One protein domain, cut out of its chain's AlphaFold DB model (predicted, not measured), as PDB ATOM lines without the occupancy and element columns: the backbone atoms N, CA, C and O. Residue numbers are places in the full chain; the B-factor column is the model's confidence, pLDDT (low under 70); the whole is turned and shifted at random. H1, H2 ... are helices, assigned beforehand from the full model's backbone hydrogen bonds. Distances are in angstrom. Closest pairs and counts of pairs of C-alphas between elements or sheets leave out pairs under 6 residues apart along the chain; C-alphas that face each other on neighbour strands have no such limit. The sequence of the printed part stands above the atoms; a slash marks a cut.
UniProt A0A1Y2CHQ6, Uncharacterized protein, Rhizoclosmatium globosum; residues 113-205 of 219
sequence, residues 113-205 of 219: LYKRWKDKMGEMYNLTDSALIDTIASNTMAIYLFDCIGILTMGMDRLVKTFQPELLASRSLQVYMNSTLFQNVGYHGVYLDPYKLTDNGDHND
ATOM      1  N   LEU A 113      -8.782  -6.858  20.006       91.94
ATOM      2  CA  LEU A 113     -10.177  -6.808  19.594       91.94
ATOM      3  C   LEU A 113     -11.038  -6.331  20.764       91.94
ATOM      4  O   LEU A 113     -11.837  -5.419  20.567       91.94
ATOM      5  N   TYR A 114     -10.802  -6.850  21.974       90.75
ATOM      6  CA  TYR A 114     -11.506  -6.399  23.178       90.75
ATOM      7  C   TYR A 114     -11.307  -4.906  23.451       90.75
ATOM      8  O   TYR A 114     -12.284  -4.172  23.604       90.75
ATOM      9  N   LYS A 115     -10.062  -4.418  23.409       92.62
ATOM     10  CA  LYS A 115      -9.772  -2.982  23.566       92.62
ATOM     11  C   LYS A 115     -10.467  -2.131  22.509       92.62
ATOM     12  O   LYS A 115     -11.150  -1.179  22.855       92.62
ATOM     13  N   ARG A 116     -10.359  -2.502  21.228       94.06
ATOM     14  CA  ARG A 116     -11.003  -1.757  20.130       94.06
ATOM     15  C   ARG A 116     -12.519  -1.739  20.254       94.06
ATOM     16  O   ARG A 116     -13.139  -0.713  19.985       94.06
ATOM     17  N   TRP A 117     -13.108  -2.870  20.622       93.31
ATOM     18  CA  TRP A 117     -14.538  -2.977  20.863       93.31
ATOM     19  C   TRP A 117     -14.966  -2.035  21.993       93.31
ATOM     20  O   TRP A 117     -15.893  -1.242  21.822       93.31
ATOM     21  N   LYS A 118     -14.226  -2.047  23.106       91.50
ATOM     22  CA  LYS A 118     -14.474  -1.191  24.266       91.50
ATOM     23  C   LYS A 118     -14.318   0.297  23.947       91.50
ATOM     24  O   LYS A 118     -15.196   1.081  24.298       91.50
ATOM     25  N   ASP A 119     -13.263   0.672  23.228       94.06
ATOM     26  CA  ASP A 119     -13.030   2.047  22.777       94.06
ATOM     27  C   ASP A 119     -14.191   2.535  21.898       94.06
ATOM     28  O   ASP A 119     -14.704   3.635  22.094       94.06
ATOM     29  N   LYS A 120     -14.683   1.690  20.978       94.50
ATOM     30  CA  LYS A 120     -15.836   2.031  20.130       94.50
ATOM     31  C   LYS A 120     -17.130   2.181  20.915       94.50
ATOM     32  O   LYS A 120     -17.910   3.078  20.605       94.50
ATOM     33  N   MET A 121     -17.359   1.351  21.930       91.81
ATOM     34  CA  MET A 121     -18.485   1.537  22.848       91.81
ATOM     35  C   MET A 121     -18.370   2.872  23.596       91.81
ATOM     36  O   MET A 121     -19.340   3.624  23.645       91.81
ATOM     37  N   GLY A 122     -17.180   3.209  24.103       94.25
ATOM     38  CA  GLY A 122     -16.917   4.503  24.735       94.25
ATOM     39  C   GLY A 122     -17.227   5.683  23.813       94.25
ATOM     40  O   GLY A 122     -17.970   6.584  24.192       94.25
ATOM     41  N   GLU A 123     -16.746   5.643  22.568       95.25
ATOM     42  CA  GLU A 123     -17.024   6.675  21.560       95.25
ATOM     43  C   GLU A 123     -18.524   6.811  21.246       95.25
ATOM     44  O   GLU A 123     -19.051   7.923  21.240       95.25
ATOM     45  N   MET A 124     -19.228   5.698  21.000       92.19
ATOM     46  CA  MET A 124     -20.647   5.714  20.609       92.19
ATOM     47  C   MET A 124     -21.562   6.292  21.691       92.19
ATOM     48  O   MET A 124     -22.539   6.966  21.368       92.19
ATOM     49  N   TYR A 125     -21.251   6.034  22.962       91.12
ATOM     50  CA  TYR A 125     -22.053   6.491  24.099       91.12
ATOM     51  C   TYR A 125     -21.470   7.728  24.796       91.12
ATOM     52  O   TYR A 125     -22.020   8.170  25.803       91.12
ATOM     53  N   ASN A 126     -20.383   8.302  24.266       95.44
ATOM     54  CA  ASN A 126     -19.643   9.405  24.883       95.44
ATOM     55  C   ASN A 126     -19.244   9.103  26.346       95.44
ATOM     56  O   ASN A 126     -19.402   9.932  27.244       95.44
ATOM     57  N   LEU A 127     -18.755   7.883  26.583       94.19
ATOM     58  CA  LEU A 127     -18.316   7.383  27.883       94.19
ATOM     59  C   LEU A 127     -16.793   7.289  27.923       94.19
ATOM     60  O   LEU A 127     -16.163   6.747  27.019       94.19
ATOM     61  N   THR A 128     -16.205   7.769  29.014       93.94
ATOM     62  CA  THR A 128     -14.766   7.649  29.292       93.94
ATOM     63  C   THR A 128     -14.467   6.673  30.431       93.94
ATOM     64  O   THR A 128     -13.332   6.218  30.567       93.94
ATOM     65  N   ASP A 129     -15.476   6.321  31.236       93.62
ATOM     66  CA  ASP A 129     -15.339   5.375  32.339       93.62
ATOM     67  C   ASP A 129     -15.375   3.928  31.828       93.62
ATOM     68  O   ASP A 129     -16.404   3.393  31.410       93.62
ATOM     69  N   SER A 130     -14.212   3.286  31.907       87.88
ATOM     70  CA  SER A 130     -13.987   1.902  31.506       87.88
ATOM     71  C   SER A 130     -14.886   0.902  32.249       87.88
ATOM     72  O   SER A 130     -15.349  -0.060  31.638       87.88
ATOM     73  N   ALA A 131     -15.138   1.115  33.544       87.25
ATOM     74  CA  ALA A 131     -15.936   0.206  34.366       87.25
ATOM     75  C   ALA A 131     -17.431   0.337  34.053       87.25
ATOM     76  O   ALA A 131     -18.158  -0.658  34.009       87.25
ATOM     77  N   LEU A 132     -17.886   1.558  33.762       87.12
ATOM     78  CA  LEU A 132     -19.249   1.796  33.293       87.12
ATOM     79  C   LEU A 132     -19.496   1.135  31.932       87.12
ATOM     80  O   LEU A 132     -20.537   0.509  31.741       87.12
ATOM     81  N   ILE A 133     -18.530   1.210  31.009       88.75
ATOM     82  CA  ILE A 133     -18.625   0.519  29.715       88.75
ATOM     83  C   ILE A 133     -18.749  -0.997  29.920       88.75
ATOM     84  O   ILE A 133     -19.625  -1.607  29.313       88.75
ATOM     85  N   ASP A 134     -17.948  -1.602  30.805       83.38
ATOM     86  CA  ASP A 134     -18.044  -3.040  31.111       83.38
ATOM     87  C   ASP A 134     -19.391  -3.415  31.745       83.38
ATOM     88  O   ASP A 134     -19.959  -4.473  31.459       83.38
ATOM     89  N   THR A 135     -19.934  -2.533  32.581       82.38
ATOM     90  CA  THR A 135     -21.245  -2.720  33.213       82.38
ATOM     91  C   THR A 135     -22.356  -2.699  32.166       82.38
ATOM     92  O   THR A 135     -23.183  -3.610  32.114       82.38
ATOM     93  N   ILE A 136     -22.345  -1.710  31.268       82.56
ATOM     94  CA  ILE A 136     -23.294  -1.618  30.152       82.56
ATOM     95  C   ILE A 136     -23.147  -2.835  29.237       82.56
ATOM     96  O   ILE A 136     -24.150  -3.450  28.880       82.56
ATOM     97  N   ALA A 137     -21.917  -3.221  28.896       81.25
ATOM     98  CA  ALA A 137     -21.612  -4.391  28.075       81.25
ATOM     99  C   ALA A 137     -22.257  -5.670  28.619       81.25
ATOM    100  O   ALA A 137     -22.895  -6.417  27.873       81.25
ATOM    101  N   SER A 138     -22.095  -5.883  29.926       74.81
ATOM    102  CA  SER A 138     -22.602  -7.049  30.645       74.81
ATOM    103  C   SER A 138     -24.129  -7.029  30.736       74.81
ATOM    104  O   SER A 138     -24.772  -8.043  30.476       74.81
ATOM    105  N   ASN A 139     -24.720  -5.868  31.033       73.88
ATOM    106  CA  ASN A 139     -26.162  -5.726  31.255       73.88
ATOM    107  C   ASN A 139     -26.990  -5.713  29.960       73.88
ATOM    108  O   ASN A 139     -28.149  -6.112  29.967       73.88
ATOM    109  N   THR A 140     -26.422  -5.251  28.843       79.50
ATOM    110  CA  THR A 140     -27.141  -5.106  27.559       79.50
ATOM    111  C   THR A 140     -26.974  -6.297  26.620       79.50
ATOM    112  O   THR A 140     -27.466  -6.269  25.494       79.50
ATOM    113  N   MET A 141     -26.240  -7.329  27.041       82.75
ATOM    114  CA  MET A 141     -25.802  -8.439  26.189       82.75
ATOM    115  C   MET A 141     -24.986  -8.013  24.948       82.75
ATOM    116  O   MET A 141     -24.733  -8.840  24.071       82.75
ATOM    117  N   ALA A 142     -24.548  -6.751  24.846       87.62
ATOM    118  CA  ALA A 142     -23.920  -6.211  23.638       87.62
ATOM    119  C   ALA A 142     -22.658  -6.985  23.230       87.62
ATOM    120  O   ALA A 142     -22.447  -7.259  22.049       87.62
ATOM    121  N   ILE A 143     -21.848  -7.380  24.214       88.44
ATOM    122  CA  ILE A 143     -20.622  -8.153  23.989       88.44
ATOM    123  C   ILE A 143     -20.921  -9.560  23.436       88.44
ATOM    124  O   ILE A 143     -20.243 -10.026  22.527       88.44
ATOM    125  N   TYR A 144     -22.000 -10.199  23.899       88.56
ATOM    126  CA  TYR A 144     -22.435 -11.512  23.415       88.56
ATOM    127  C   TYR A 144     -22.964 -11.424  21.983       88.56
ATOM    128  O   TYR A 144     -22.636 -12.258  21.143       88.56
ATOM    129  N   LEU A 145     -23.763 -10.394  21.685       91.56
ATOM    130  CA  LEU A 145     -24.301 -10.166  20.343       91.56
ATOM    131  C   LEU A 145     -23.192  -9.898  19.323       91.56
ATOM    132  O   LEU A 145     -23.289 -10.365  18.188       91.56
ATOM    133  N   PHE A 146     -22.138  -9.186  19.727       93.44
ATOM    134  CA  PHE A 146     -20.971  -8.955  18.882       93.44
ATOM    135  C   PHE A 146     -20.335 -10.279  18.438       93.44
ATOM    136  O   PHE A 146     -20.146 -10.504  17.240       93.44
ATOM    137  N   ASP A 147     -20.095 -11.187  19.383       93.44
ATOM    138  CA  ASP A 147     -19.513 -12.493  19.083       93.44
ATOM    139  C   ASP A 147     -20.455 -13.388  18.266       93.44
ATOM    140  O   ASP A 147     -20.019 -14.062  17.329       93.44
ATOM    141  N   CYS A 148     -21.760 -13.354  18.556       93.25
ATOM    142  CA  CYS A 148     -22.774 -14.058  17.770       93.25
ATOM    143  C   CYS A 148     -22.754 -13.623  16.298       93.25
ATOM    144  O   CYS A 148     -22.798 -14.468  15.399       93.25
ATOM    145  N   ILE A 149     -22.658 -12.315  16.037       95.88
ATOM    146  CA  ILE A 149     -22.520 -11.785  14.675       95.88
ATOM    147  C   ILE A 149     -21.210 -12.274  14.055       95.88
ATOM    148  O   ILE A 149     -21.218 -12.699  12.902       95.88
ATOM    149  N   GLY A 150     -20.111 -12.285  14.811       95.75
ATOM    150  CA  GLY A 150     -18.823 -12.804  14.352       95.75
ATOM    151  C   GLY A 150     -18.892 -14.254  13.860       95.75
ATOM    152  O   GLY A 150     -18.465 -14.551  12.743       95.75
ATOM    153  N   ILE A 151     -19.503 -15.151  14.637       95.56
ATOM    154  CA  ILE A 151     -19.716 -16.552  14.234       95.56
ATOM    155  C   ILE A 151     -20.619 -16.648  13.015       95.56
ATOM    156  O   ILE A 151     -20.315 -17.408  12.094       95.56
ATOM    157  N   LEU A 152     -21.719 -15.890  12.998       95.62
ATOM    158  CA  LEU A 152     -22.639 -15.871  11.868       95.62
ATOM    159  C   LEU A 152     -21.893 -15.464  10.594       95.62
ATOM    160  O   LEU A 152     -21.976 -16.165   9.590       95.62
ATOM    161  N   THR A 153     -21.106 -14.389  10.641       96.25
ATOM    162  CA  THR A 153     -20.287 -13.934   9.513       96.25
ATOM    163  C   THR A 153     -19.306 -15.013   9.057       96.25
ATOM    164  O   THR A 153     -19.238 -15.292   7.863       96.25
ATOM    165  N   MET A 154     -18.598 -15.670   9.978       96.50
ATOM    166  CA  MET A 154     -17.629 -16.720   9.640       96.50
ATOM    167  C   MET A 154     -18.296 -17.984   9.067       96.50
ATOM    168  O   MET A 154     -17.784 -18.586   8.122       96.50
ATOM    169  N   GLY A 155     -19.460 -18.379   9.588       95.12
ATOM    170  CA  GLY A 155     -20.247 -19.490   9.043       95.12
ATOM    171  C   GLY A 155     -20.800 -19.182   7.650       95.12
ATOM    172  O   GLY A 155     -20.758 -20.036   6.762       95.12
ATOM    173  N   MET A 156     -21.247 -17.945   7.419       94.31
ATOM    174  CA  MET A 156     -21.697 -17.491   6.100       94.31
ATOM    175  C   MET A 156     -20.541 -17.399   5.098       94.31
ATOM    176  O   MET A 156     -20.703 -17.814   3.952       94.31
ATOM    177  N   ASP A 157     -19.363 -16.932   5.518       94.75
ATOM    178  CA  ASP A 157     -18.146 -16.939   4.697       94.75
ATOM    179  C   ASP A 157     -17.755 -18.368   4.287       94.75
ATOM    180  O   ASP A 157     -17.527 -18.638   3.106       94.75
ATOM    181  N   ARG A 158     -17.780 -19.322   5.229       94.56
ATOM    182  CA  ARG A 158     -17.580 -20.752   4.941       94.56
ATOM    183  C   ARG A 158     -18.594 -21.269   3.914       94.56
ATOM    184  O   ARG A 158     -18.208 -21.979   2.982       94.56
ATOM    185  N   LEU A 159     -19.869 -20.907   4.055       93.88
ATOM    186  CA  LEU A 159     -20.933 -21.315   3.136       93.88
ATOM    187  C   LEU A 159     -20.695 -20.772   1.715       93.88
ATOM    188  O   LEU A 159     -20.717 -21.542   0.758       93.88
ATOM    189  N   VAL A 160     -20.399 -19.477   1.571       92.50
ATOM    190  CA  VAL A 160     -20.150 -18.820   0.271       92.50
ATOM    191  C   VAL A 160     -18.838 -19.277  -0.376       92.50
ATOM    192  O   VAL A 160     -18.718 -19.288  -1.594       92.50
ATOM    193  N   LYS A 161     -17.841 -19.700   0.403       93.19
ATOM    194  CA  LYS A 161     -16.627 -20.325  -0.152       93.19
ATOM    195  C   LYS A 161     -16.866 -21.751  -0.649       93.19
ATOM    196  O   LYS A 161     -16.127 -22.225  -1.505       93.19
ATOM    197  N   THR A 162     -17.877 -22.432  -0.111       94.50
ATOM    198  CA  THR A 162     -18.226 -23.814  -0.481       94.50
ATOM    199  C   THR A 162     -19.184 -23.862  -1.675       94.50
ATOM    200  O   THR A 162     -19.119 -24.784  -2.486       94.50
ATOM    201  N   PHE A 163     -20.062 -22.866  -1.801       94.25
ATOM    202  CA  PHE A 163     -21.136 -22.819  -2.791       94.25
ATOM    203  C   PHE A 163     -21.114 -21.516  -3.594       94.25
ATOM    204  O   PHE A 163     -20.625 -20.496  -3.133       94.25
ATOM    205  N   GLN A 164     -21.706 -21.516  -4.787       91.12
ATOM    206  CA  GLN A 164     -21.825 -20.294  -5.588       91.12
ATOM    207  C   GLN A 164     -22.774 -19.268  -4.921       91.12
ATOM    208  O   GLN A 164     -23.829 -19.674  -4.421       91.12
ATOM    209  N   PRO A 165     -22.456 -17.955  -4.922       89.25
ATOM    210  CA  PRO A 165     -23.299 -16.908  -4.325       89.25
ATOM    211  C   PRO A 165     -24.754 -16.908  -4.816       89.25
ATOM    212  O   PRO A 165     -25.674 -16.579  -4.065       89.25
ATOM    213  N   GLU A 166     -24.988 -17.329  -6.055       92.88
ATOM    214  CA  GLU A 166     -26.309 -17.429  -6.672       92.88
ATOM    215  C   GLU A 166     -27.212 -18.425  -5.930       92.88
ATOM    216  O   GLU A 166     -28.414 -18.190  -5.807       92.88
ATOM    217  N   LEU A 167     -26.637 -19.495  -5.365       91.62
ATOM    218  CA  LEU A 167     -27.370 -20.485  -4.567       91.62
ATOM    219  C   LEU A 167     -27.806 -19.923  -3.208       91.62
ATOM    220  O   LEU A 167     -28.824 -20.342  -2.648       91.62
ATOM    221  N   LEU A 168     -27.047 -18.964  -2.669       88.75
ATOM    222  CA  LEU A 168     -27.450 -18.228  -1.477       88.75
ATOM    223  C   LEU A 168     -28.609 -17.279  -1.807       88.75
ATOM    224  O   LEU A 168     -29.609 -17.257  -1.086       88.75
ATOM    225  N   ALA A 169     -28.511 -16.549  -2.924       90.56
ATOM    226  CA  ALA A 169     -29.555 -15.633  -3.387       90.56
ATOM    227  C   ALA A 169     -30.877 -16.357  -3.704       90.56
ATOM    228  O   ALA A 169     -31.952 -15.851  -3.379       90.56
ATOM    229  N   SER A 170     -30.809 -17.571  -4.259       94.69
ATOM    230  CA  SER A 170     -31.980 -18.415  -4.526       94.69
ATOM    231  C   SER A 170     -32.563 -19.085  -3.277       94.69
ATOM    232  O   SER A 170     -33.560 -19.800  -3.384       94.69
ATOM    233  N   ARG A 171     -31.959 -18.882  -2.093       90.06
ATOM    234  CA  ARG A 171     -32.304 -19.551  -0.822       90.06
ATOM    235  C   ARG A 171     -32.175 -21.077  -0.866       90.06
ATOM    236  O   ARG A 171     -32.654 -21.764   0.033       90.06
ATOM    237  N   SER A 172     -31.483 -21.622  -1.866       94.69
ATOM    238  CA  SER A 172     -31.293 -23.066  -2.026       94.69
ATOM    239  C   SER A 172     -30.345 -23.662  -0.979       94.69
ATOM    240  O   SER A 172     -30.312 -24.877  -0.808       94.69
ATOM    241  N   LEU A 173     -29.597 -22.821  -0.255       93.50
ATOM    242  CA  LEU A 173     -28.634 -23.261   0.756       93.50
ATOM    243  C   LEU A 173     -29.195 -23.398   2.182       93.50
ATOM    244  O   LEU A 173     -28.446 -23.785   3.073       93.50
ATOM    245  N   GLN A 174     -30.486 -23.130   2.421       91.88
ATOM    246  CA  GLN A 174     -31.076 -23.203   3.771       91.88
ATOM    247  C   GLN A 174     -30.895 -24.576   4.436       91.88
ATOM    248  O   GLN A 174     -30.649 -24.645   5.635       91.88
ATOM    249  N   VAL A 175     -30.938 -25.665   3.659       93.25
ATOM    250  CA  VAL A 175     -30.727 -27.036   4.162       93.25
ATOM    251  C   VAL A 175     -29.319 -27.261   4.734       93.25
ATOM    252  O   VAL A 175     -29.124 -28.138   5.571       93.25
ATOM    253  N   TYR A 176     -28.342 -26.451   4.320       92.06
ATOM    254  CA  TYR A 176     -26.962 -26.512   4.806       92.06
ATOM    255  C   TYR A 176     -26.700 -25.559   5.983       92.06
ATOM    256  O   TYR A 176     -25.640 -25.636   6.597       92.06
ATOM    257  N   MET A 177     -27.649 -24.677   6.328       91.94
ATOM    258  CA  MET A 177     -27.545 -23.733   7.450       91.94
ATOM    259  C   MET A 177     -27.956 -24.384   8.780       91.94
ATOM    260  O   MET A 177     -28.859 -23.915   9.469       91.94
ATOM    261  N   ASN A 178     -27.309 -25.493   9.129       91.75
ATOM    262  CA  ASN A 178     -27.501 -26.179  10.409       91.75
ATOM    263  C   ASN A 178     -26.465 -25.724  11.456       91.75
ATOM    264  O   ASN A 178     -25.549 -24.962  11.147       91.75
ATOM    265  N   SER A 179     -26.595 -26.190  12.704       90.12
ATOM    266  CA  SER A 179     -25.677 -25.828  13.799       90.12
ATOM    267  C   SER A 179     -24.215 -26.167  13.482       90.12
ATOM    268  O   SER A 179     -23.322 -25.377  13.783       90.12
ATOM    269  N   THR A 180     -23.961 -27.283  12.795       92.69
ATOM    270  CA  THR A 180     -22.614 -27.728  12.413       92.69
ATOM    271  C   THR A 180     -21.900 -26.745  11.482       92.69
ATOM    272  O   THR A 180     -20.681 -26.603  11.572       92.69
ATOM    273  N   LEU A 181     -22.626 -26.002  10.636       94.50
ATOM    274  CA  LEU A 181     -22.031 -24.958   9.788       94.50
ATOM    275  C   LEU A 181     -21.305 -23.887  10.620       94.50
ATOM    276  O   LEU A 181     -20.228 -23.426  10.229       94.50
ATOM    277  N   PHE A 182     -21.890 -23.530  11.765       95.06
ATOM    278  CA  PHE A 182     -21.432 -22.473  12.668       95.06
ATOM    279  C   PHE A 182     -20.511 -22.982  13.786       95.06
ATOM    280  O   PHE A 182     -19.893 -22.190  14.499       95.06
ATOM    281  N   GLN A 183     -20.361 -24.298  13.929       94.50
ATOM    282  CA  GLN A 183     -19.413 -24.891  14.865       94.50
ATOM    283  C   GLN A 183     -17.971 -24.738  14.373       94.50
ATOM    284  O   GLN A 183     -17.657 -24.911  13.189       94.50
ATOM    285  N   ASN A 184     -17.072 -24.460  15.324       92.44
ATOM    286  CA  ASN A 184     -15.623 -24.432  15.114       92.44
ATOM    287  C   ASN A 184     -15.221 -23.635  13.858       92.44
ATOM    288  O   ASN A 184     -14.432 -24.085  13.026       92.44
ATOM    289  N   VAL A 185     -15.807 -22.447  13.693       94.62
ATOM    290  CA  VAL A 185     -15.531 -21.549  12.560       94.62
ATOM    291  C   VAL A 185     -14.197 -20.803  12.692       94.62
ATOM    292  O   VAL A 185     -13.839 -20.038  11.805       94.62
ATOM    293  N   GLY A 186     -13.445 -21.042  13.775       94.38
ATOM    294  CA  GLY A 186     -12.170 -20.372  14.048       94.38
ATOM    295  C   GLY A 186     -12.336 -18.906  14.455       94.38
ATOM    296  O   GLY A 186     -11.424 -18.112  14.251       94.38
ATOM    297  N   TYR A 187     -13.511 -18.535  14.970       95.25
ATOM    298  CA  TYR A 187     -13.774 -17.188  15.461       95.25
ATOM    299  C   TYR A 187     -13.173 -16.999  16.862       95.25
ATOM    300  O   TYR A 187     -13.354 -17.839  17.745       95.25
ATOM    301  N   HIS A 188     -12.468 -15.884  17.042       94.44
ATOM    302  CA  HIS A 188     -11.882 -15.439  18.304       94.44
ATOM    303  C   HIS A 188     -12.609 -14.153  18.706       94.44
ATOM    304  O   HIS A 188     -12.476 -13.130  18.028       94.44
ATOM    305  N   GLY A 189     -13.467 -14.259  19.716       93.19
ATOM    306  CA  GLY A 189     -14.417 -13.226  20.100       93.19
ATOM    307  C   GLY A 189     -13.926 -12.307  21.211       93.19
ATOM    308  O   GLY A 189     -12.847 -12.464  21.781       93.19
ATOM    309  N   VAL A 190     -14.757 -11.319  21.510       92.62
ATOM    310  CA  VAL A 190     -14.579 -10.329  22.575       92.62
ATOM    311  C   VAL A 190     -15.054 -10.872  23.926       92.62
ATOM    312  O   VAL A 190     -14.541 -10.467  24.972       92.62
ATOM    313  N   TYR A 191     -16.034 -11.779  23.908       89.25
ATOM    314  CA  TYR A 191     -16.542 -12.471  25.088       89.25
ATOM    315  C   TYR A 191     -15.918 -13.866  25.248       89.25
ATOM    316  O   TYR A 191     -15.528 -14.240  26.358       89.25
ATOM    317  N   LEU A 192     -15.810 -14.631  24.153       89.69
ATOM    318  CA  LEU A 192     -15.192 -15.961  24.165       89.69
ATOM    319  C   LEU A 192     -14.013 -16.089  23.209       89.69
ATOM    320  O   LEU A 192     -14.136 -15.840  22.009       89.69
ATOM    321  N   ASP A 193     -12.902 -16.600  23.732       90.69
ATOM    322  CA  ASP A 193     -11.690 -16.844  22.961       90.69
ATOM    323  C   ASP A 193     -11.026 -18.190  23.332       90.69
ATOM    324  O   ASP A 193     -10.460 -18.322  24.420       90.69
ATOM    325  N   PRO A 194     -11.051 -19.212  22.449       91.75
ATOM    326  CA  PRO A 194     -11.749 -19.252  21.162       91.75
ATOM    327  C   PRO A 194     -13.263 -19.423  21.338       91.75
ATOM    328  O   PRO A 194     -13.710 -20.167  22.212       91.75
ATOM    329  N   TYR A 195     -14.064 -18.853  20.434       91.31
ATOM    330  CA  TYR A 195     -15.504 -19.100  20.444       91.31
ATOM    331  C   TYR A 195     -15.816 -20.445  19.777       91.31
ATOM    332  O   TYR A 195     -15.623 -20.635  18.570       91.31
ATOM    333  N   LYS A 196     -16.342 -21.391  20.560       91.62
ATOM    334  CA  LYS A 196     -16.753 -22.717  20.082       91.62
ATOM    335  C   LYS A 196     -18.168 -23.045  20.530       91.62
ATOM    336  O   LYS A 196     -18.513 -22.834  21.687       91.62
ATOM    337  N   LEU A 197     -18.950 -23.606  19.613       90.62
ATOM    338  CA  LEU A 197     -20.270 -24.158  19.899       90.62
ATOM    339  C   LEU A 197     -20.164 -25.671  20.122       90.62
ATOM    340  O   LEU A 197     -19.407 -26.349  19.421       90.62
ATOM    341  N   THR A 198     -20.917 -26.184  21.089       90.12
ATOM    342  CA  THR A 198     -21.124 -27.612  21.346       90.12
ATOM    343  C   THR A 198     -22.091 -28.212  20.323       90.12
ATOM    344  O   THR A 198     -22.697 -27.496  19.517       90.12
ATOM    345  N   ASP A 199     -22.283 -29.530  20.378       89.00
ATOM    346  CA  ASP A 199     -23.242 -30.252  19.530       89.00
ATOM    347  C   ASP A 199     -24.692 -29.778  19.716       89.00
ATOM    348  O   ASP A 199     -25.478 -29.813  18.769       89.00
ATOM    349  N   ASN A 200     -25.018 -29.239  20.894       86.44
ATOM    350  CA  ASN A 200     -26.335 -28.680  21.202       86.44
ATOM    351  C   ASN A 200     -26.482 -27.203  20.800       86.44
ATOM    352  O   ASN A 200     -27.563 -26.638  20.932       86.44
ATOM    353  N   GLY A 201     -25.415 -26.573  20.299       85.62
ATOM    354  CA  GLY A 201     -25.405 -25.146  19.969       85.62
ATOM    355  C   GLY A 201     -25.145 -24.223  21.162       85.62
ATOM    356  O   GLY A 201     -25.189 -23.009  20.992       85.62
ATOM    357  N   ASP A 202     -24.832 -24.771  22.338       85.81
ATOM    358  CA  ASP A 202     -24.364 -23.988  23.487       85.81
ATOM    359  C   ASP A 202     -22.910 -23.556  23.279       85.81
ATOM    360  O   ASP A 202     -22.149 -24.251  22.603       85.81
ATOM    361  N   HIS A 203     -22.480 -22.448  23.877       81.81
ATOM    362  CA  HIS A 203     -21.061 -22.101  23.886       81.81
ATOM    363  C   HIS A 203     -20.272 -23.040  24.812       81.81
ATOM    364  O   HIS A 203     -20.743 -23.442  25.871       81.81
ATOM    365  N   ASN A 204     -19.056 -23.401  24.402       73.38
ATOM    366  CA  ASN A 204     -18.122 -24.184  25.203       73.38
ATOM    367  C   ASN A 204     -17.120 -23.251  25.889       73.38
ATOM    368  O   ASN A 204     -15.966 -23.141  25.481       73.38
ATOM    369  N   ASP A 205     -17.580 -22.549  26.907       66.81
ATOM    370  CA  ASP A 205     -16.779 -21.692  27.786       66.81
ATOM    371  C   ASP A 205     -16.269 -22.437  29.038       66.81
ATOM    372  O   ASP A 205     -15.684 -21.831  29.934       66.81
TER     373      ASP A 205
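AT A GLANCE: This is residues 113 to 205 of the 219 residues of an uncharacterized protein of Rhizoclosmatium globosum (UniProt A0A1Y2CHQ6). One long helix, H3, makes a spine, with H1 and H2 set crosswise at its first end and short H4 at its last; H5 and the unnamed stretch 183 to 205 fold back along its side. The printed part has 93 residues with five named helices, H1 to H5 in order, and no named strand: all helix. It is loose, with a radius of gyration of the C-alphas of 16.0 A, spanning 47 by 27 by 18 A.

HOW THE PARTS SIT: Start at H3, residues 142 to 162; its residues 151 to 159 alone touch H5, residues 179 to 182, the closest C-alphas being Gly 155 and Phe 182, 4.8 A. H1, residues 113 to 125, touches H2, residues 130 to 139, with residues 118 to 122 alone, about perpendicular at 89 degrees; the closest C-alphas are Gly 122 and Ile 133, 6.6 A. H4, residues 165 to 169, is close to H3 but not clearly touching, at C-alphas 160 and 168, 7.5 A. Each O i to N i+4 pair is within hydrogen-bond range in H1 to H4; H5 is too short for one.

IN THESE COORDINATES: Find C-alpha 142 at (-23.920, -6.211, 23.638); H3 runs 30.4 A to C-alpha 162 at (-18.226, -23.814, -0.481). H1 spans 18.4 A, H2 14.4 A.

THE WHOLE: The farthest C-alphas, Asp 129 and Ser 172, are 47.4 A apart. The printed part has no cut, and residue 205 has pLDDT under 70.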